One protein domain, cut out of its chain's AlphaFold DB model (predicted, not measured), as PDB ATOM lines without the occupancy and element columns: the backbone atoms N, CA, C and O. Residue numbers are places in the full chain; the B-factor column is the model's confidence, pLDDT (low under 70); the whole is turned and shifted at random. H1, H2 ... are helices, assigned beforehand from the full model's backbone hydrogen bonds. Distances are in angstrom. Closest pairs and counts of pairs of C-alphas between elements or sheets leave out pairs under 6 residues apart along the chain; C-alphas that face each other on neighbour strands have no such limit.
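AT A GLANCE: This is residues 110 to 251 of the 255 residues of an uncharacterized protein of Stenotrophomonas sp. CC22-02 (UniProt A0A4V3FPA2). Three helices, H2, H4 and H5, make an up-and-down bundle, each running against the one before it in the chain; H6 and then H7 add on beyond H5, again running back and forth, and H8 crosses H6. H1 folds back on the early part of H2, and short H3 packs on the bundle where H2 and H5 end and H4 begins. The printed part has 142 residues with eight named helices, H1 to H8 in order, and no named strand; the class is all helix. The whole is compact, with a radius of gyration of the C-alphas of 15.3 A and spans of 43 by 38 by 22 A.

HOW THE PARTS SIT: H1, residues 111 to 118, forms a helical hairpin with H2, residues 123 to 144; they touch through residues 124 to 132 alone of H2, closest at the C-alphas of Ser 118 and Glu 126, 4.6 A. Their shallow tilt of 33 degrees is only just short of steep. H3, residues 149 to 155, touches H2 at a steep tilt of 45 degrees, with the C-alphas of Thr 141 and Tyr 149 closest at 5.3 A; of H2, residues 137 to 144 alone take part. H4, residues 161 to 181, touches H2, closest at the C-alphas of Val 130 and Val 171, 5.9 A, and has a kink of 25 degrees near residue 168. H5, residues 185 to 199, touches H4 at a shallow tilt of 19 degrees, opposite ways, closest at the C-alphas of Phe 179 and Thr 187, 5.0 A. H2 and H5 are the hubs, touching four helices each. H6, residues 204 to 214, forms a helical hairpin with H5; the closest C-alphas, of Pro 185 and Ala 212, are 4.1 A apart. H7, residues 220 to 228, touches H6, closest at the C-alphas of Met 209 and Ala 220, 5.3 A. H8, residues 236 to 249, touches H6 at a steep tilt of 54 degrees, closest at the C-alphas of Ala 207 and His 243, 4.6 A, and is apart from H7. Every O i to N i+4 pair is within hydrogen-bond range in H1, H2, H3, H5, H6, H7 and H8; in H4 it is 15 of 17.

IN THESE COORDINATES: H1 begins at C-alpha 111, (122.203, 107.326, 95.014). H2, the longest helix, measures 31.8 A from C-alpha 123 to C-alpha 144; H4 measures 29.9 A, H5 21.3 A and H8 20.0 A. H8 ends at C-alpha 249, (121.786, 88.001, 112.946).

THE WHOLE: The C-alphas of Ala 159 and Arg 218, the two farthest apart, are 46.5 A apart. The printed part has no cut and no long link. Mean pLDDT of the printed part is 94.0; residues 232 to 233 are under 70.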
ATOM      1  N   SER A 110     122.640 112.147  95.848       96.25
ATOM      2  CA  SER A 110     122.462 111.145  94.801       96.25
ATOM      3  C   SER A 110     122.628 109.725  95.352       96.25
ATOM      4  O   SER A 110     123.329 109.484  96.335       96.25
ATOM      5  N   GLU A 111     122.018 108.746  94.677       96.31
ATOM      6  CA  GLU A 111     122.203 107.326  95.014       96.31
ATOM      7  C   GLU A 111     123.685 106.918  94.938       96.31
ATOM      8  O   GLU A 111     124.159 106.142  95.763       96.31
ATOM      9  N   ALA A 112     124.438 107.470  93.980       97.00
ATOM     10  CA  ALA A 112     125.862 107.193  93.823       97.00
ATOM     11  C   ALA A 112     126.693 107.711  95.008       97.00
ATOM     12  O   ALA A 112     127.616 107.024  95.444       97.00
ATOM     13  N   GLU A 113     126.361 108.885  95.551       97.06
ATOM     14  CA  GLU A 113     127.022 109.432  96.743       97.06
ATOM     15  C   GLU A 113     126.720 108.594  97.986       97.06
ATOM     16  O   GLU A 113     127.651 108.213  98.698       97.06
ATOM     17  N   LEU A 114     125.446 108.248  98.210       97.12
ATOM     18  CA  LEU A 114     125.041 107.376  99.318       97.12
ATOM     19  C   LEU A 114     125.729 106.009  99.229       97.12
ATOM     20  O   LEU A 114     126.279 105.533 100.219       97.12
ATOM     21  N   ARG A 115     125.790 105.419  98.028       97.19
ATOM     22  CA  ARG A 115     126.502 104.157  97.778       97.19
ATOM     23  C   ARG A 115     127.995 104.279  98.061       97.19
ATOM     24  O   ARG A 115     128.522 103.486  98.826       97.19
ATOM     25  N   ALA A 116     128.663 105.312  97.555       96.81
ATOM     26  CA  ALA A 116     130.088 105.521  97.816       96.81
ATOM     27  C   ALA A 116     130.412 105.786  99.302       96.81
ATOM     28  O   ALA A 116     131.536 105.549  99.748       96.81
ATOM     29  N   MET A 117     129.474 106.330 100.079       95.44
ATOM     30  CA  MET A 117     129.624 106.489 101.530       95.44
ATOM     31  C   MET A 117     129.384 105.172 102.271       95.44
ATOM     32  O   MET A 117     130.229 104.788 103.080       95.44
ATOM     33  N   SER A 118     128.309 104.457 101.939       95.62
ATOM     34  CA  SER A 118     128.007 103.125 102.478       95.62
ATOM     35  C   SER A 118     129.152 102.143 102.220       95.62
ATOM     36  O   SER A 118     129.652 101.534 103.160       95.62
ATOM     37  N   ASP A 119     129.685 102.089 100.997       95.00
ATOM     38  CA  ASP A 119     130.800 101.205 100.628       95.00
ATOM     39  C   ASP A 119     132.114 101.551 101.376       95.00
ATOM     40  O   ASP A 119     133.060 100.763 101.388       95.00
ATOM     41  N   ARG A 120     132.195 102.727 102.019       94.12
ATOM     42  CA  ARG A 120     133.303 103.135 102.907       94.12
ATOM     43  C   ARG A 120     133.019 102.881 104.396       94.12
ATOM     44  O   ARG A 120     133.847 103.261 105.228       94.12
ATOM     45  N   GLY A 121     131.894 102.251 104.725       90.56
ATOM     46  CA  GLY A 121     131.475 101.925 106.089       90.56
ATOM     47  C   GLY A 121     130.683 103.029 106.794       90.56
ATOM     48  O   GLY A 121     130.648 103.055 108.024       90.56
ATOM     49  N   ASP A 122     130.085 103.973 106.057       93.19
ATOM     50  CA  ASP A 122     129.126 104.910 106.650       93.19
ATOM     51  C   ASP A 122     127.762 104.228 106.820       93.19
ATOM     52  O   ASP A 122     126.995 104.055 105.869       93.19
ATOM     53  N   HIS A 123     127.474 103.850 108.063       91.88
ATOM     54  CA  HIS A 123     126.268 103.120 108.432       91.88
ATOM     55  C   HIS A 123     124.975 103.916 108.186       91.88
ATOM     56  O   HIS A 123     123.964 103.351 107.768       91.88
ATOM     57  N   LYS A 124     124.992 105.242 108.393       93.38
ATOM     58  CA  LYS A 124     123.822 106.092 108.122       93.38
ATOM     59  C   LYS A 124     123.586 106.213 106.621       93.38
ATOM     60  O   LYS A 124     122.448 106.105 106.169       93.38
ATOM     61  N   ALA A 125     124.648 106.367 105.831       96.56
ATOM     62  CA  ALA A 125     124.526 106.364 104.378       96.56
ATOM     63  C   ALA A 125     123.948 105.045 103.848       96.56
ATOM     64  O   ALA A 125     123.160 105.072 102.903       96.56
ATOM     65  N   GLU A 126     124.284 103.908 104.464       97.19
ATOM     66  CA  GLU A 126     123.684 102.618 104.114       97.19
ATOM     67  C   GLU A 126     122.186 102.566 104.425       97.19
ATOM     68  O   GLU A 126     121.401 102.195 103.552       97.19
ATOM     69  N   ILE A 127     121.772 103.032 105.610       97.44
ATOM     70  CA  ILE A 127     120.353 103.184 105.965       97.44
ATOM     71  C   ILE A 127     119.603 103.995 104.896       97.44
ATOM     72  O   ILE A 127     118.555 103.564 104.404       97.44
ATOM     73  N   PHE A 128     120.136 105.155 104.506       98.06
ATOM     74  CA  PHE A 128     119.493 106.022 103.515       98.06
ATOM     75  C   PHE A 128     119.521 105.439 102.100       98.06
ATOM     76  O   PHE A 128     118.574 105.630 101.333       98.06
ATOM     77  N   LEU A 129     120.579 104.711 101.741       98.12
ATOM     78  CA  LEU A 129     120.658 104.000 100.469       98.12
ATOM     79  C   LEU A 129     119.595 102.902 100.385       98.12
ATOM     80  O   LEU A 129     118.906 102.810  99.370       98.12
ATOM     81  N   VAL A 130     119.433 102.098 101.439       98.12
ATOM     82  CA  VAL A 130     118.406 101.048 101.494       98.12
ATOM     83  C   VAL A 130     117.015 101.655 101.311       98.12
ATOM     84  O   VAL A 130     116.255 101.169 100.475       98.12
ATOM     85  N   ASP A 131     116.690 102.753 102.004       98.00
ATOM     86  CA  ASP A 131     115.416 103.459 101.794       98.00
ATOM     87  C   ASP A 131     115.257 103.969 100.351       98.00
ATOM     88  O   ASP A 131     114.215 103.749  99.727       98.00
ATOM     89  N   ARG A 132     116.301 104.572  99.763       97.62
ATOM     90  CA  ARG A 132     116.262 105.056  98.372       97.62
ATOM     91  C   ARG A 132     115.936 103.930  97.390       97.62
ATOM     92  O   ARG A 132     115.128 104.119  96.476       97.62
ATOM     93  N   LEU A 133     116.544 102.763  97.585       97.00
ATOM     94  CA  LEU A 133     116.292 101.585  96.762       97.00
ATOM     95  C   LEU A 133     114.869 101.036  96.982       97.00
ATOM     96  O   LEU A 133     114.199 100.684  96.010       97.00
ATOM     97  N   LEU A 134     114.358 101.048  98.219       97.31
ATOM     98  CA  LEU A 134     112.963 100.691  98.519       97.31
ATOM     99  C   LEU A 134     111.964 101.640  97.853       97.31
ATOM    100  O   LEU A 134     110.959 101.191  97.298       97.31
ATOM    101  N   ALA A 135     112.229 102.946  97.874       96.44
ATOM    102  CA  ALA A 135     111.405 103.941  97.198       96.44
ATOM    103  C   ALA A 135     111.378 103.707  95.679       96.44
ATOM    104  O   ALA A 135     110.308 103.730  95.068       96.44
ATOM    105  N   LYS A 136     112.533 103.395  95.079       95.12
ATOM    106  CA  LYS A 136     112.639 103.031  93.658       95.12
ATOM    107  C   LYS A 136     111.849 101.755  93.340       95.12
ATOM    108  O   LYS A 136     111.091 101.743  92.372       95.12
ATOM    109  N   MET A 137     111.983 100.706  94.155       95.06
ATOM    110  CA  MET A 137     111.215  99.463  93.997       95.06
ATOM    111  C   MET A 137     109.705  99.714  94.079       95.06
ATOM    112  O   MET A 137     108.954  99.211  93.241       95.06
ATOM    113  N   ALA A 138     109.255 100.520  95.043       94.81
ATOM    114  CA  ALA A 138     107.848 100.885  95.186       94.81
ATOM    115  C   ALA A 138     107.329 101.655  93.959       94.81
ATOM    116  O   ALA A 138     106.269 101.320  93.432       94.81
ATOM    117  N   ALA A 139     108.100 102.620  93.447       94.94
ATOM    118  CA  ALA A 139     107.737 103.379  92.249       94.94
ATOM    119  C   ALA A 139     107.615 102.486  91.002       94.94
ATOM    120  O   ALA A 139     106.639 102.597  90.261       94.94
ATOM    121  N   VAL A 140     108.563 101.562  90.796       93.94
ATOM    122  CA  VAL A 140     108.512 100.584  89.692       93.94
ATOM    123  C   VAL A 140     107.298  99.662  89.827       93.94
ATOM    124  O   VAL A 140     106.597  99.428  88.845       93.94
ATOM    125  N   THR A 141     107.018  99.178  91.039       94.25
ATOM    126  CA  THR A 141     105.853  98.322  91.329       94.25
ATOM    127  C   THR A 141     104.546  99.040  91.000       94.25
ATOM    128  O   THR A 141     103.715  98.505  90.266       94.25
ATOM    129  N   ALA A 142     104.402 100.285  91.463       95.12
ATOM    130  CA  ALA A 142     103.229 101.111  91.200       95.12
ATOM    131  C   ALA A 142     103.059 101.422  89.705       95.12
ATOM    132  O   ALA A 142     101.955 101.313  89.177       95.12
ATOM    133  N   GLN A 143     104.146 101.758  88.999       94.94
ATOM    134  CA  GLN A 143     104.110 102.019  87.557       94.94
ATOM    135  C   GLN A 143     103.690 100.780  86.752       94.94
ATOM    136  O   GLN A 143     103.008 100.910  85.736       94.94
ATOM    137  N   ALA A 144     104.085  99.590  87.204       94.00
ATOM    138  CA  ALA A 144     103.691  98.324  86.597       94.00
ATOM    139  C   ALA A 144     102.258  97.887  86.963       94.00
ATOM    140  O   ALA A 144     101.746  96.951  86.352       94.00
ATOM    141  N   GLY A 145     101.617  98.531  87.947       94.69
ATOM    142  CA  GLY A 145     100.317  98.108  88.477       94.69
ATOM    143  C   GLY A 145     100.353  96.736  89.159       94.69
ATOM    144  O   GLY A 145      99.335  96.049  89.185       94.69
ATOM    145  N   ALA A 146     101.522  96.321  89.654       94.19
ATOM    146  CA  ALA A 146     101.712  95.050  90.347       94.19
ATOM    147  C   ALA A 146     101.428  95.192  91.850       94.19
ATOM    148  O   ALA A 146     101.544  96.288  92.403       94.19
ATOM    149  N   GLU A 147     101.105  94.089  92.526       89.75
ATOM    150  CA  GLU A 147     100.886  94.114  93.980       89.75
ATOM    151  C   GLU A 147     102.215  94.175  94.746       89.75
ATOM    152  O   GLU A 147     102.296  94.737  95.837       89.75
ATOM    153  N   ASN A 148     103.279  93.606  94.175       90.69
ATOM    154  CA  ASN A 148     104.611  93.574  94.773       90.69
ATOM    155  C   ASN A 148     105.720  93.536  93.706       90.69
ATOM    156  O   ASN A 148     105.501  93.185  92.546       90.69
ATOM    157  N   TYR A 149     106.951  93.863  94.107       91.94
ATOM    158  CA  TYR A 149     108.090  93.935  93.183       91.94
ATOM    159  C   TYR A 149     108.452  92.575  92.566       91.94
ATOM    160  O   TYR A 149     108.916  92.499  91.428       91.94
ATOM    161  N   LEU A 150     108.222  91.474  93.289       91.94
ATOM    162  CA  LEU A 150     108.521  90.132  92.795       91.94
ATOM    163  C   LEU A 150     107.623  89.743  91.608       91.94
ATOM    164  O   LEU A 150     108.072  89.025  90.714       91.94
ATOM    165  N   GLU A 151     106.382  90.225  91.563       93.44
ATOM    166  CA  GLU A 151     105.508  90.088  90.392       93.44
ATOM    167  C   GLU A 151     106.056  90.827  89.175       93.44
ATOM    168  O   GLU A 151     106.082  90.242  88.091       93.44
ATOM    169  N   VAL A 152     106.574  92.049  89.357       93.50
ATOM    170  CA  VAL A 152     107.248  92.799  88.282       93.50
ATOM    171  C   VAL A 152     108.395  91.964  87.713       93.50
ATOM    172  O   VAL A 152     108.452  91.738  86.507       93.50
ATOM    173  N   VAL A 153     109.269  91.428  88.575       92.56
ATOM    174  CA  VAL A 153     110.396  90.584  88.142       92.56
ATOM    175  C   VAL A 153     109.908  89.339  87.396       92.56
ATOM    176  O   VAL A 153     110.443  88.998  86.342       92.56
ATOM    177  N   LYS A 154     108.881  88.647  87.902       92.12
ATOM    178  CA  LYS A 154     108.349  87.423  87.274       92.12
ATOM    179  C   LYS A 154     107.691  87.686  85.918       92.12
ATOM    180  O   LYS A 154     107.748  86.809  85.050       92.12
ATOM    181  N   ALA A 155     107.096  88.864  85.733       93.44
ATOM    182  CA  ALA A 155     106.443  89.267  84.493       93.44
ATOM    183  C   ALA A 155     107.432  89.577  83.354       93.44
ATOM    184  O   ALA A 155     107.050  89.511  82.187       93.44
ATOM    185  N   LEU A 156     108.700  89.874  83.664       92.00
ATOM    186  CA  LEU A 156     109.718  90.161  82.653       92.00
ATOM    187  C   LEU A 156     110.128  88.912  81.850       92.00
ATOM    188  O   LEU A 156     110.117  87.794  82.391       92.00
ATOM    189  N   PRO A 157     110.570  89.090  80.587       94.94
ATOM    190  CA  PRO A 157     111.236  88.042  79.818       94.94
ATOM    191  C   PRO A 157     112.438  87.473  80.576       94.94
ATOM    192  O   PRO A 157     113.187  88.216  81.206       94.94
ATOM    193  N   GLU A 158     112.667  86.160  80.485       93.19
ATOM    194  CA  GLU A 158     113.712  85.465  81.256       93.19
ATOM    195  C   GLU A 158     115.110  86.085  81.096       93.19
ATOM    196  O   GLU A 158     115.847  86.181  82.072       93.19
ATOM    197  N   ALA A 159     115.439  86.581  79.899       92.31
ATOM    198  CA  ALA A 159     116.708  87.253  79.620       92.31
ATOM    199  C   ALA A 159     116.881  88.593  80.366       92.31
ATOM    200  O   ALA A 159     118.007  89.003  80.638       92.31
ATOM    201  N   GLU A 160     115.786  89.271  80.708       89.38
ATOM    202  CA  GLU A 160     115.791  90.579  81.376       89.38
ATOM    203  C   GLU A 160     115.700  90.450  82.902       89.38
ATOM    204  O   GLU A 160     116.211  91.316  83.621       89.38
ATOM    205  N   ARG A 161     115.126  89.345  83.409       91.25
ATOM    206  CA  ARG A 161     114.924  89.107  84.851       91.25
ATOM    207  C   ARG A 161     116.176  89.337  85.697       91.25
ATOM    208  O   ARG A 161     116.051  90.066  86.675       91.25
ATOM    209  N   PRO A 162     117.375  88.811  85.361       91.75
ATOM    210  CA  PRO A 162     118.549  88.976  86.219       91.75
ATOM    211  C   PRO A 162     118.923  90.444  86.452       91.75
ATOM    212  O   PRO A 162     119.377  90.808  87.533       91.75
ATOM    213  N   SER A 163     118.714  91.299  85.445       85.31
ATOM    214  CA  SER A 163     119.074  92.717  85.519       85.31
ATOM    215  C   SER A 163     118.186  93.523  86.466       85.31
ATOM    216  O   SER A 163     118.659  94.507  87.027       85.31
ATOM    217  N   VAL A 164     116.934  93.098  86.653       85.81
ATOM    218  CA  VAL A 164     115.957  93.735  87.550       85.81
ATOM    219  C   VAL A 164     115.953  93.045  88.912       85.81
ATOM    220  O   VAL A 164     115.881  93.705  89.945       85.81
ATOM    221  N   ASP A 165     116.139  91.725  88.944       90.62
ATOM    222  CA  ASP A 165     116.246  90.954  90.185       90.62
ATOM    223  C   ASP A 165     117.466  91.365  91.026       90.62
ATOM    224  O   ASP A 165     117.438  91.247  92.251       90.62
ATOM    225  N   LYS A 166     118.513  91.923  90.397       91.19
ATOM    226  CA  LYS A 166     119.663  92.482  91.121       91.19
ATOM    227  C   LYS A 166     119.254  93.581  92.111       91.19
ATOM    228  O   LYS A 166     119.823  93.622  93.192       91.19
ATOM    229  N   ASP A 167     118.275  94.429  91.773       88.75
ATOM    230  CA  ASP A 167     117.852  95.550  92.626       88.75
ATOM    231  C   ASP A 167     117.166  94.994  93.889       88.75
ATOM    232  O   ASP A 167     117.429  95.442  95.005       88.75
ATOM    233  N   ARG A 168     116.362  93.932  93.725       93.44
ATOM    234  CA  ARG A 168     115.750  93.184  94.834       93.44
ATOM    235  C   ARG A 168     116.806  92.544  95.738       93.44
ATOM    236  O   ARG A 168     116.691  92.606  96.961       93.44
ATOM    237  N   LEU A 169     117.808  91.893  95.143       94.31
ATOM    238  CA  LEU A 169     118.894  91.254  95.888       94.31
ATOM    239  C   LEU A 169     119.780  92.282  96.603       94.31
ATOM    240  O   LEU A 169     120.187  92.031  97.731       94.31
ATOM    241  N   GLU A 170     120.043  93.437  95.988       95.31
ATOM    242  CA  GLU A 170     120.820  94.517  96.604       95.31
ATOM    243  C   GLU A 170     120.128  95.044  97.865       95.31
ATOM    244  O   GLU A 170     120.763  95.124  98.914       95.31
ATOM    245  N   VAL A 171     118.823  95.323  97.797       95.94
ATOM    246  CA  VAL A 171     118.032  95.758  98.961       95.94
ATOM    247  C   VAL A 171     118.047  94.722 100.081       95.94
ATOM    248  O   VAL A 171     118.250  95.075 101.243       95.94
ATOM    249  N   LEU A 172     117.864  93.441  99.750       95.06
ATOM    250  CA  LEU A 172     117.912  92.359 100.737       95.06
ATOM    251  C   LEU A 172     119.278  92.246 101.411       95.06
ATOM    252  O   LEU A 172     119.337  92.147 102.631       95.06
ATOM    253  N   ASN A 173     120.357  92.261 100.631       96.25
ATOM    254  CA  ASN A 173     121.704  92.088 101.166       96.25
ATOM    255  C   ASN A 173     122.102  93.285 102.030       96.25
ATOM    256  O   ASN A 173     122.410  93.095 103.198       96.25
ATOM    257  N   ARG A 174     121.968  94.517 101.519       97.12
ATOM    258  CA  ARG A 174     122.329  95.729 102.274       97.12
ATOM    259  C   ARG A 174     121.494  95.898 103.544       97.12
ATOM    260  O   ARG A 174     122.023  96.224 104.598       97.12
ATOM    261  N   SER A 175     120.188  95.613 103.488       97.44
ATOM    262  CA  SER A 175     119.348  95.653 104.698       97.44
ATOM    263  C   SER A 175     119.701  94.555 105.713       97.44
ATOM    264  O   SER A 175     119.552  94.757 106.918       97.44
ATOM    265  N   ALA A 176     120.168  93.390 105.258       96.81
ATOM    266  CA  ALA A 176     120.658  92.336 106.141       96.81
ATOM    267  C   ALA A 176     122.005  92.706 106.773       96.81
ATOM    268  O   ALA A 176     122.182  92.486 107.973       96.81
ATOM    269  N   ASP A 177     122.913  93.274 105.981       95.06
ATOM    270  CA  ASP A 177     124.249  93.695 106.397       95.06
ATOM    271  C   ASP A 177     124.134  94.805 107.448       95.06
ATOM    272  O   ASP A 177     124.550  94.589 108.590       95.06
ATOM    273  N   VAL A 178     123.410  95.894 107.143       94.44
ATOM    274  CA  VAL A 178     123.179  97.010 108.077       94.44
ATOM    275  C   VAL A 178     122.545  96.536 109.391       94.44
ATOM    276  O   VAL A 178     122.971  96.930 110.473       94.44
ATOM    277  N   PHE A 179     121.573  95.619 109.345       97.31
ATOM    278  CA  PHE A 179     120.978  95.078 110.567       97.31
ATOM    279  C   PHE A 179     121.945  94.180 111.348       97.31
ATOM    280  O   PHE A 179     121.956  94.211 112.578       97.31
ATOM    281  N   SER A 180     122.746  93.362 110.664       95.38
ATOM    282  CA  SER A 180     123.655  92.421 111.323       95.38
ATOM    283  C   SER A 180     124.890  93.088 111.931       95.38
ATOM    284  O   SER A 180     125.357  92.643 112.978       95.38
ATOM    285  N   GLU A 181     125.392  94.156 111.313       91.94
ATOM    286  CA  GLU A 181     126.571  94.897 111.773       91.94
ATOM    287  C   GLU A 181     126.224  95.938 112.844       91.94
ATOM    288  O   GLU A 181     127.010  96.172 113.764       91.94
ATOM    289  N   GLY A 182     125.030  96.535 112.756       90.44
ATOM    290  CA  GLY A 182     124.527  97.542 113.691       90.44
ATOM    291  C   GLY A 182     123.064  97.294 114.069       90.44
ATOM    292  O   GLY A 182     122.186  98.055 113.647       90.44
ATOM    293  N   PRO A 183     122.759  96.246 114.859       96.25
ATOM    294  CA  PRO A 183     121.388  95.950 115.250       96.25
ATOM    295  C   PRO A 183     120.847  97.045 116.171       96.25
ATOM    296  O   PRO A 183     121.255  97.194 117.323       96.25
ATOM    297  N   THR A 184     119.874  97.788 115.659       97.31
ATOM    298  CA  THR A 184     119.082  98.787 116.374       97.31
ATOM    299  C   THR A 184     117.604  98.518 116.093       97.31
ATOM    300  O   THR A 184     117.281  97.827 115.117       97.31
ATOM    301  N   PRO A 185     116.672  99.041 116.906       98.19
ATOM    302  CA  PRO A 185     115.259  98.963 116.564       98.19
ATOM    303  C   PRO A 185     114.949  99.445 115.144       98.19
ATOM    304  O   PRO A 185     114.221  98.767 114.423       98.19
ATOM    305  N   PHE A 186     115.545 100.559 114.699       97.88
ATOM    306  CA  PHE A 186     115.313 101.060 113.345       97.88
ATOM    307  C   PHE A 186     115.817 100.102 112.256       97.88
ATOM    308  O   PHE A 186     115.071  99.798 111.323       97.88
ATOM    309  N   THR A 187     117.038  99.567 112.379       98.12
ATOM    310  CA  THR A 187     117.566  98.625 111.375       98.12
ATOM    311  C   THR A 187     116.775  97.313 111.346       98.12
ATOM    312  O   THR A 187     116.643  96.710 110.282       98.12
ATOM    313  N   ALA A 188     116.138  96.914 112.458       98.44
ATOM    314  CA  ALA A 188     115.175  95.813 112.462       98.44
ATOM    315  C   ALA A 188     113.929  96.131 111.615       98.44
ATOM    316  O   ALA A 188     113.583  95.336 110.737       98.44
ATOM    317  N   TYR A 189     113.282  97.287 111.821       98.31
ATOM    318  CA  TYR A 189     112.141  97.713 110.994       98.31
ATOM    319  C   TYR A 189     112.515  97.794 109.514       98.31
ATOM    320  O   TYR A 189     111.787  97.274 108.666       98.31
ATOM    321  N   GLN A 190     113.665  98.398 109.203       98.25
ATOM    322  CA  GLN A 190     114.136  98.526 107.830       98.25
ATOM    323  C   GLN A 190     114.370  97.166 107.171       98.25
ATOM    324  O   GLN A 190     113.937  96.969 106.035       98.25
ATOM    325  N   TYR A 191     114.967  96.212 107.888       98.31
ATOM    326  CA  TYR A 191     115.104  94.837 107.415       98.31
ATOM    327  C   TYR A 191     113.745  94.185 107.130       98.31
ATOM    328  O   TYR A 191     113.563  93.589 106.071       98.31
ATOM    329  N   GLY A 192     112.765  94.332 108.029       97.94
ATOM    330  CA  GLY A 192     111.413  93.800 107.828       97.94
ATOM    331  C   GLY A 192     110.734  94.361 106.579       97.94
ATOM    332  O   GLY A 192     110.226  93.599 105.754       97.94
ATOM    333  N   VAL A 193     110.781  95.682 106.393       97.50
ATOM    334  CA  VAL A 193     110.241  96.352 105.198       97.50
ATOM    335  C   VAL A 193     110.963  95.884 103.936       97.50
ATOM    336  O   VAL A 193     110.312  95.557 102.945       97.50
ATOM    337  N   ALA A 194     112.293  95.803 103.967       97.56
ATOM    338  CA  ALA A 194     113.088  95.382 102.822       97.56
ATOM    339  C   ALA A 194     112.828  93.932 102.419       97.56
ATOM    340  O   ALA A 194     112.607  93.637 101.242       97.56
ATOM    341  N   PHE A 195     112.776  93.034 103.398       96.00
ATOM    342  CA  PHE A 195     112.455  91.635 103.166       96.00
ATOM    343  C   PHE A 195     111.034  91.478 102.627       96.00
ATOM    344  O   PHE A 195     110.815  90.732 101.665       96.00
ATOM    345  N   SER A 196     110.075  92.204 103.202       95.12
ATOM    346  CA  SER A 196     108.685  92.183 102.752       95.12
ATOM    347  C   SER A 196     108.554  92.673 101.310       95.12
ATOM    348  O   SER A 196     108.049  91.940 100.460       95.12
ATOM    349  N   ALA A 197     109.121  93.841 100.993       93.75
ATOM    350  CA  ALA A 197     109.106  94.412  99.647       93.75
ATOM    351  C   ALA A 197     109.769  93.490  98.613       93.75
ATOM    352  O   ALA A 197     109.281  93.347  97.491       93.75
ATOM    353  N   ALA A 198     110.867  92.837  98.991       90.94
ATOM    354  CA  ALA A 198     111.579  91.934  98.106       90.94
ATOM    355  C   ALA A 198     110.830  90.617  97.864       90.94
ATOM    356  O   ALA A 198     110.862  90.080  96.761       90.94
ATOM    357  N   THR A 199     110.171  90.058  98.874       89.88
ATOM    358  CA  THR A 199     109.552  88.726  98.762       89.88
ATOM    359  C   THR A 199     108.060  88.754  98.456       89.88
ATOM    360  O   THR A 199     107.509  87.723  98.072       89.88
ATOM    361  N   GLY A 200     107.410  89.910  98.617       90.56
ATOM    362  CA  GLY A 200     105.953  90.047  98.574       90.56
ATOM    363  C   GLY A 200     105.246  89.445  99.794       90.56
ATOM    364  O   GLY A 200     104.025  89.344  99.802       90.56
ATOM    365  N   SER A 201     105.992  89.012 100.816       91.31
ATOM    366  CA  SER A 201     105.448  88.409 102.037       91.31
ATOM    367  C   SER A 201     105.251  89.487 103.110       91.31
ATOM    368  O   SER A 201     106.183  90.254 103.359       91.31
ATOM    369  N   PRO A 202     104.080  89.578 103.766       92.31
ATOM    370  CA  PRO A 202     103.851  90.526 104.860       92.31
ATOM    371  C   PRO A 202     104.490  90.094 106.193       92.31
ATOM    372  O   PRO A 202     104.677  90.924 107.078       92.31
ATOM    373  N   GLU A 203     104.835  88.815 106.368       94.56
ATOM    374  CA  GLU A 203     105.346  88.247 107.627       94.56
ATOM    375  C   GLU A 203     106.669  88.821 108.179       94.56
ATOM    376  O   GLU A 203     106.847  88.791 109.402       94.56
ATOM    377  N   PRO A 204     107.611  89.345 107.373       96.12
ATOM    378  CA  PRO A 204     108.820  89.972 107.901       96.12
ATOM    379  C   PRO A 204     108.560  91.233 108.730       96.12
ATOM    380  O   PRO A 204     109.359  91.543 109.610       96.12
ATOM    381  N   ILE A 205     107.450  91.940 108.495       96.56
ATOM    382  CA  ILE A 205     107.104  93.170 109.221       96.56
ATOM    383  C   ILE A 205     106.812  92.900 110.709       96.56
ATOM    384  O   ILE A 205     107.518  93.461 111.549       96.56
ATOM    385  N   PRO A 206     105.868  92.016 111.092       96.31
ATOM    386  CA  PRO A 206     105.635  91.709 112.504       96.31
ATOM    387  C   PRO A 206     106.840  91.013 113.160       96.31
ATOM    388  O   PRO A 206     107.094  91.206 114.347       96.31
ATOM    389  N   ALA A 207     107.642  90.252 112.401       97.38
ATOM    390  CA  ALA A 207     108.899  89.700 112.912       97.38
ATOM    391  C   ALA A 207     109.912  90.805 113.269       97.38
ATOM    392  O   ALA A 207     110.576  90.722 114.304       97.38
ATOM    393  N   ALA A 208     109.998  91.848 112.440       98.12
ATOM    394  CA  ALA A 208     110.824  93.020 112.688       98.12
ATOM    395  C   ALA A 208     110.318  93.867 113.859       98.12
ATOM    396  O   ALA A 208     111.132  94.289 114.673       98.12
ATOM    397  N   MET A 209     109.001  94.055 113.997       98.06
ATOM    398  CA  MET A 209     108.397  94.708 115.168       98.06
ATOM    399  C   MET A 209     108.759  93.966 116.462       98.06
ATOM    400  O   MET A 209     109.237  94.580 117.414       98.06
ATOM    401  N   ALA A 210     108.630  92.635 116.484       97.50
ATOM    402  CA  ALA A 210     109.035  91.834 117.640       97.50
ATOM    403  C   ALA A 210     110.538  91.980 117.956       97.50
ATOM    404  O   ALA A 210     110.913  92.144 119.117       97.50
ATOM    405  N   MET A 211     111.397  91.985 116.932       98.25
ATOM    406  CA  MET A 211     112.835  92.203 117.114       98.25
ATOM    407  C   MET A 211     113.148  93.623 117.618       98.25
ATOM    408  O   MET A 211     113.995  93.788 118.491       98.25
ATOM    409  N   ALA A 212     112.465  94.649 117.108       98.31
ATOM    410  CA  ALA A 212     112.628  96.030 117.555       98.31
ATOM    411  C   ALA A 212     112.238  96.204 119.032       98.31
ATOM    412  O   ALA A 212     112.932  96.915 119.764       98.31
ATOM    413  N   ALA A 213     111.200  95.493 119.491       97.81
ATOM    414  CA  ALA A 213     110.837  95.419 120.906       97.81
ATOM    415  C   ALA A 213     111.971  94.811 121.752       97.81
ATOM    416  O   ALA A 213     112.348  95.377 122.780       97.81
ATOM    417  N   GLU A 214     112.573  93.700 121.300       97.69
ATOM    418  CA  GLU A 214     113.731  93.076 121.970       97.69
ATOM    419  C   GLU A 214     114.959  93.997 122.013       97.69
ATOM    420  O   GLU A 214     115.749  93.930 122.957       97.69
ATOM    421  N   LEU A 215     115.107  94.873 121.017       97.00
ATOM    422  CA  LEU A 215     116.166  95.884 120.945       97.00
ATOM    423  C   LEU A 215     115.831  97.177 121.711       97.00
ATOM    424  O   LEU A 215     116.657  98.088 121.753       97.00
ATOM    425  N   GLY A 216     114.659  97.257 122.349       96.38
ATOM    426  CA  GLY A 216     114.307  98.313 123.300       96.38
ATOM    427  C   GLY A 216     113.282  99.346 122.823       96.38
ATOM    428  O   GLY A 216     112.967 100.254 123.598       96.38
ATOM    429  N   ASP A 217     112.722  99.233 121.613       96.81
ATOM    430  CA  ASP A 217     111.623 100.114 121.190       96.81
ATOM    431  C   ASP A 217     110.296  99.680 121.820       96.81
ATOM    432  O   ASP A 217     109.603  98.785 121.342       96.81
ATOM    433  N   ARG A 218     109.911 100.368 122.897       94.38
ATOM    434  CA  ARG A 218     108.662 100.104 123.629       94.38
ATOM    435  C   ARG A 218     107.399 100.359 122.804       94.38
ATOM    436  O   ARG A 218     106.333  99.893 123.187       94.38
ATOM    437  N   ARG A 219     107.491 101.106 121.701       94.50
ATOM    438  CA  ARG A 219     106.336 101.408 120.838       94.50
ATOM    439  C   ARG A 219     105.993 100.242 119.916       94.50
ATOM    440  O   ARG A 219     104.880 100.199 119.402       94.50
ATOM    441  N   ALA A 220     106.918  99.300 119.731       96.12
ATOM    442  CA  ALA A 220     106.771  98.172 118.819       96.12
ATOM    443  C   ALA A 220     105.505  97.336 119.075       96.12
ATOM    444  O   ALA A 220     104.890  96.869 118.123       96.12
ATOM    445  N   GLU A 221     105.077  97.183 120.334       92.62
ATOM    446  CA  GLU A 221     103.844  96.459 120.677       92.62
ATOM    447  C   GLU A 221     102.594  97.153 120.119       92.62
ATOM    448  O   GLU A 221     101.763  96.511 119.476       92.62
ATOM    449  N   THR A 222     102.480  98.471 120.310       94.12
ATOM    450  CA  THR A 222     101.376  99.271 119.758       94.12
ATOM    451  C   THR A 222     101.413  99.273 118.233       94.12
ATOM    452  O   THR A 222     100.387  99.073 117.594       94.12
ATOM    453  N   LEU A 223     102.601  99.432 117.647       94.12
ATOM    454  CA  LEU A 223     102.785  99.410 116.195       94.12
ATOM    455  C   LEU A 223     102.393  98.063 115.579       94.12
ATOM    456  O   LEU A 223     101.783  98.029 114.512       94.12
ATOM    457  N   MET A 224     102.698  96.960 116.264       92.69
ATOM    458  CA  MET A 224     102.278  95.622 115.855       92.69
ATOM    459  C   MET A 224     100.759  95.463 115.932       92.69
ATOM    460  O   MET A 224     100.160  94.961 114.986       92.69
ATOM    461  N   ALA A 225     100.118  95.959 116.995       91.62
ATOM    462  CA  ALA A 225      98.660  95.952 117.100       91.62
ATOM    463  C   ALA A 225      97.987  96.775 115.980       91.62
ATOM    464  O   ALA A 225      97.012  96.319 115.380       91.62
ATOM    465  N   ASP A 226      98.529  97.954 115.659       91.88
ATOM    466  CA  ASP A 226      98.036  98.805 114.570       91.88
ATOM    467  C   ASP A 226      98.230  98.160 113.189       91.88
ATOM    468  O   ASP A 226      97.390  98.324 112.298       91.88
ATOM    469  N   TYR A 227      99.329  97.423 113.001       91.00
ATOM    470  CA  TYR A 227      99.602  96.666 111.782       91.00
ATOM    471  C   TYR A 227      98.647  95.479 111.618       91.00
ATOM    472  O   TYR A 227      98.053  95.316 110.547       91.00
ATOM    473  N   ASP A 228      98.450  94.692 112.677       88.38
ATOM    474  CA  ASP A 228      97.549  93.533 112.692       88.38
ATOM    475  C   ASP A 228      96.089  93.944 112.458       88.38
ATOM    476  O   ASP A 228      95.341  93.235 111.788       88.38
ATOM    477  N   ALA A 229      95.680  95.124 112.936       88.44
ATOM    478  CA  ALA A 229      94.343  95.661 112.686       88.44
ATOM    479  C   ALA A 229      94.080  95.990 111.200       88.44
ATOM    480  O   ALA A 229      92.921  96.054 110.781       88.44
ATOM    481  N   LYS A 230      95.135  96.218 110.408       85.31
ATOM    482  CA  LYS A 230      95.060  96.625 108.992       85.31
ATOM    483  C   LYS A 230      95.428  95.505 108.017       85.31
ATOM    484  O   LYS A 230      95.155  95.638 106.825       85.31
ATOM    485  N   SER A 231      96.033  94.425 108.503       76.94
ATOM    486  CA  SER A 231      96.616  93.374 107.667       76.94
ATOM    487  C   SER A 231      95.840  92.057 107.786       76.94
ATOM    488  O   SER A 231      95.337  91.729 108.860       76.94
ATOM    489  N   PRO A 232      95.716  91.266 106.704       66.12
ATOM    490  CA  PRO A 232      95.103  89.945 106.777       66.12
ATOM    491  C   PRO A 232      95.893  89.019 107.711       66.12
ATOM    492  O   PRO A 232      97.096  89.190 107.902       66.12
ATOM    493  N   ALA A 233      95.214  88.010 108.268       61.97
ATOM    494  CA  ALA A 233      95.818  87.034 109.173       61.97
ATOM    495  C   ALA A 233      97.063  86.384 108.535       61.97
ATOM    496  O   ALA A 233      96.948  85.580 107.608       61.97
ATOM    497  N   GLY A 234      98.249  86.757 109.026       76.94
ATOM    498  CA  GLY A 234      99.530  86.251 108.534       76.94
ATOM    499  C   GLY A 234      99.825  84.824 108.994       76.94
ATOM    500  O   GLY A 234      99.096  84.237 109.797       76.94
ATOM    501  N   ASN A 235     100.927  84.249 108.512       90.06
ATOM    502  CA  ASN A 235     101.397  82.938 108.957       90.06
ATOM    503  C   ASN A 235     102.249  83.047 110.246       90.06
ATOM    504  O   ASN A 235     103.452  83.321 110.160       90.06
ATOM    505  N   PRO A 236     101.708  82.757 111.452       90.50
ATOM    506  CA  PRO A 236     102.424  82.975 112.716       90.50
ATOM    507  C   PRO A 236     103.682  82.108 112.859       90.50
ATOM    508  O   PRO A 236     104.638  82.481 113.548       90.50
ATOM    509  N   LYS A 237     103.720  80.950 112.184       94.19
ATOM    510  CA  LYS A 237     104.903  80.086 112.156       94.19
ATOM    511  C   LYS A 237     106.041  80.751 111.388       94.19
ATOM    512  O   LYS A 237     107.179  80.701 111.851       94.19
ATOM    513  N   LEU A 238     105.741  81.375 110.248       94.06
ATOM    514  CA  LEU A 238     106.737  82.091 109.453       94.06
ATOM    515  C   LEU A 238     107.235  83.342 110.190       94.06
ATOM    516  O   LEU A 238     108.444  83.532 110.279       94.06
ATOM    517  N   VAL A 239     106.339  84.111 110.822       95.50
ATOM    518  CA  VAL A 239     106.717  85.250 111.685       95.50
ATOM    519  C   VAL A 239     107.705  84.809 112.770       95.50
ATOM    520  O   VAL A 239     108.777  85.392 112.924       95.50
ATOM    521  N   SER A 240     107.403  83.710 113.469       96.00
ATOM    522  CA  SER A 240     108.277  83.164 114.518       96.00
ATOM    523  C   SER A 240     109.649  82.720 113.986       96.00
ATOM    524  O   SER A 240     110.670  82.908 114.652       96.00
ATOM    525  N   GLN A 241     109.697  82.129 112.788       96.88
ATOM    526  CA  GLN A 241     110.942  81.698 112.139       96.88
ATOM    527  C   GLN A 241     111.810  82.880 111.692       96.88
ATOM    528  O   GLN A 241     113.030  82.857 111.889       96.88
ATOM    529  N   LEU A 242     111.190  83.913 111.118       97.12
ATOM    530  CA  LEU A 242     111.866  85.140 110.704       97.12
ATOM    531  C   LEU A 242     112.422  85.881 111.922       97.12
ATOM    532  O   LEU A 242     113.610  86.196 111.946       97.12
ATOM    533  N   HIS A 243     111.632  86.025 112.988       97.69
ATOM    534  CA  HIS A 243     112.097  86.629 114.236       97.69
ATOM    535  C   HIS A 243     113.292  85.862 114.834       97.69
ATOM    536  O   HIS A 243     114.310  86.453 115.198       97.69
ATOM    537  N   ALA A 244     113.239  84.524 114.863       97.56
ATOM    538  CA  ALA A 244     114.369  83.713 115.321       97.56
ATOM    539  C   ALA A 244     115.627  83.885 114.449       97.56
ATOM    540  O   ALA A 244     116.745  83.778 114.960       97.56
ATOM    541  N   THR A 245     115.461  84.138 113.149       96.56
ATOM    542  CA  THR A 245     116.563  84.446 112.227       96.56
ATOM    543  C   THR A 245     117.165  85.812 112.532       96.56
ATOM    544  O   THR A 245     118.376  85.897 112.733       96.56
ATOM    545  N   MET A 246     116.334  86.846 112.685       97.75
ATOM    546  CA  MET A 246     116.787  88.189 113.059       97.75
ATOM    547  C   MET A 246     117.554  88.175 114.386       97.75
ATOM    548  O   MET A 246     118.653  88.721 114.473       97.75
ATOM    549  N   ARG A 247     117.071  87.428 115.387       97.44
ATOM    550  CA  ARG A 247     117.776  87.271 116.669       97.44
ATOM    551  C   ARG A 247     119.157  86.622 116.522       97.44
ATOM    552  O   ARG A 247     120.054  86.905 117.311       97.44
ATOM    553  N   LYS A 248     119.344  85.720 115.552       96.31
ATOM    554  CA  LYS A 248     120.667  85.140 115.257       96.31
ATOM    555  C   LYS A 248     121.574  86.155 114.569       96.31
ATOM    556  O   LYS A 248     122.749  86.207 114.914       96.31
ATOM    557  N   MET A 249     121.038  86.943 113.635       95.38
ATOM    558  CA  MET A 249     121.786  88.001 112.946       95.38
ATOM    559  C   MET A 249     122.303  89.042 113.941       95.38
ATOM    560  O   MET A 249     123.505  89.271 113.979       95.38
ATOM    561  N   ALA A 250     121.440  89.541 114.830       93.56
ATOM    562  CA  ALA A 250     121.791  90.533 115.853       93.56
ATOM    563  C   ALA A 250     122.830  90.047 116.888       93.56
ATOM    564  O   ALA A 250     123.363  90.843 117.654       93.56
ATOM    565  N   LYS A 251     123.098  88.736 116.956       88.81
ATOM    566  CA  LYS A 251     124.088  88.130 117.864       88.81
ATOM    567  C   LYS A 251     125.410  87.788 117.179       88.81
ATOM    568  O   LYS A 251     126.303  87.268 117.853       88.81
TER     569      LYS A 251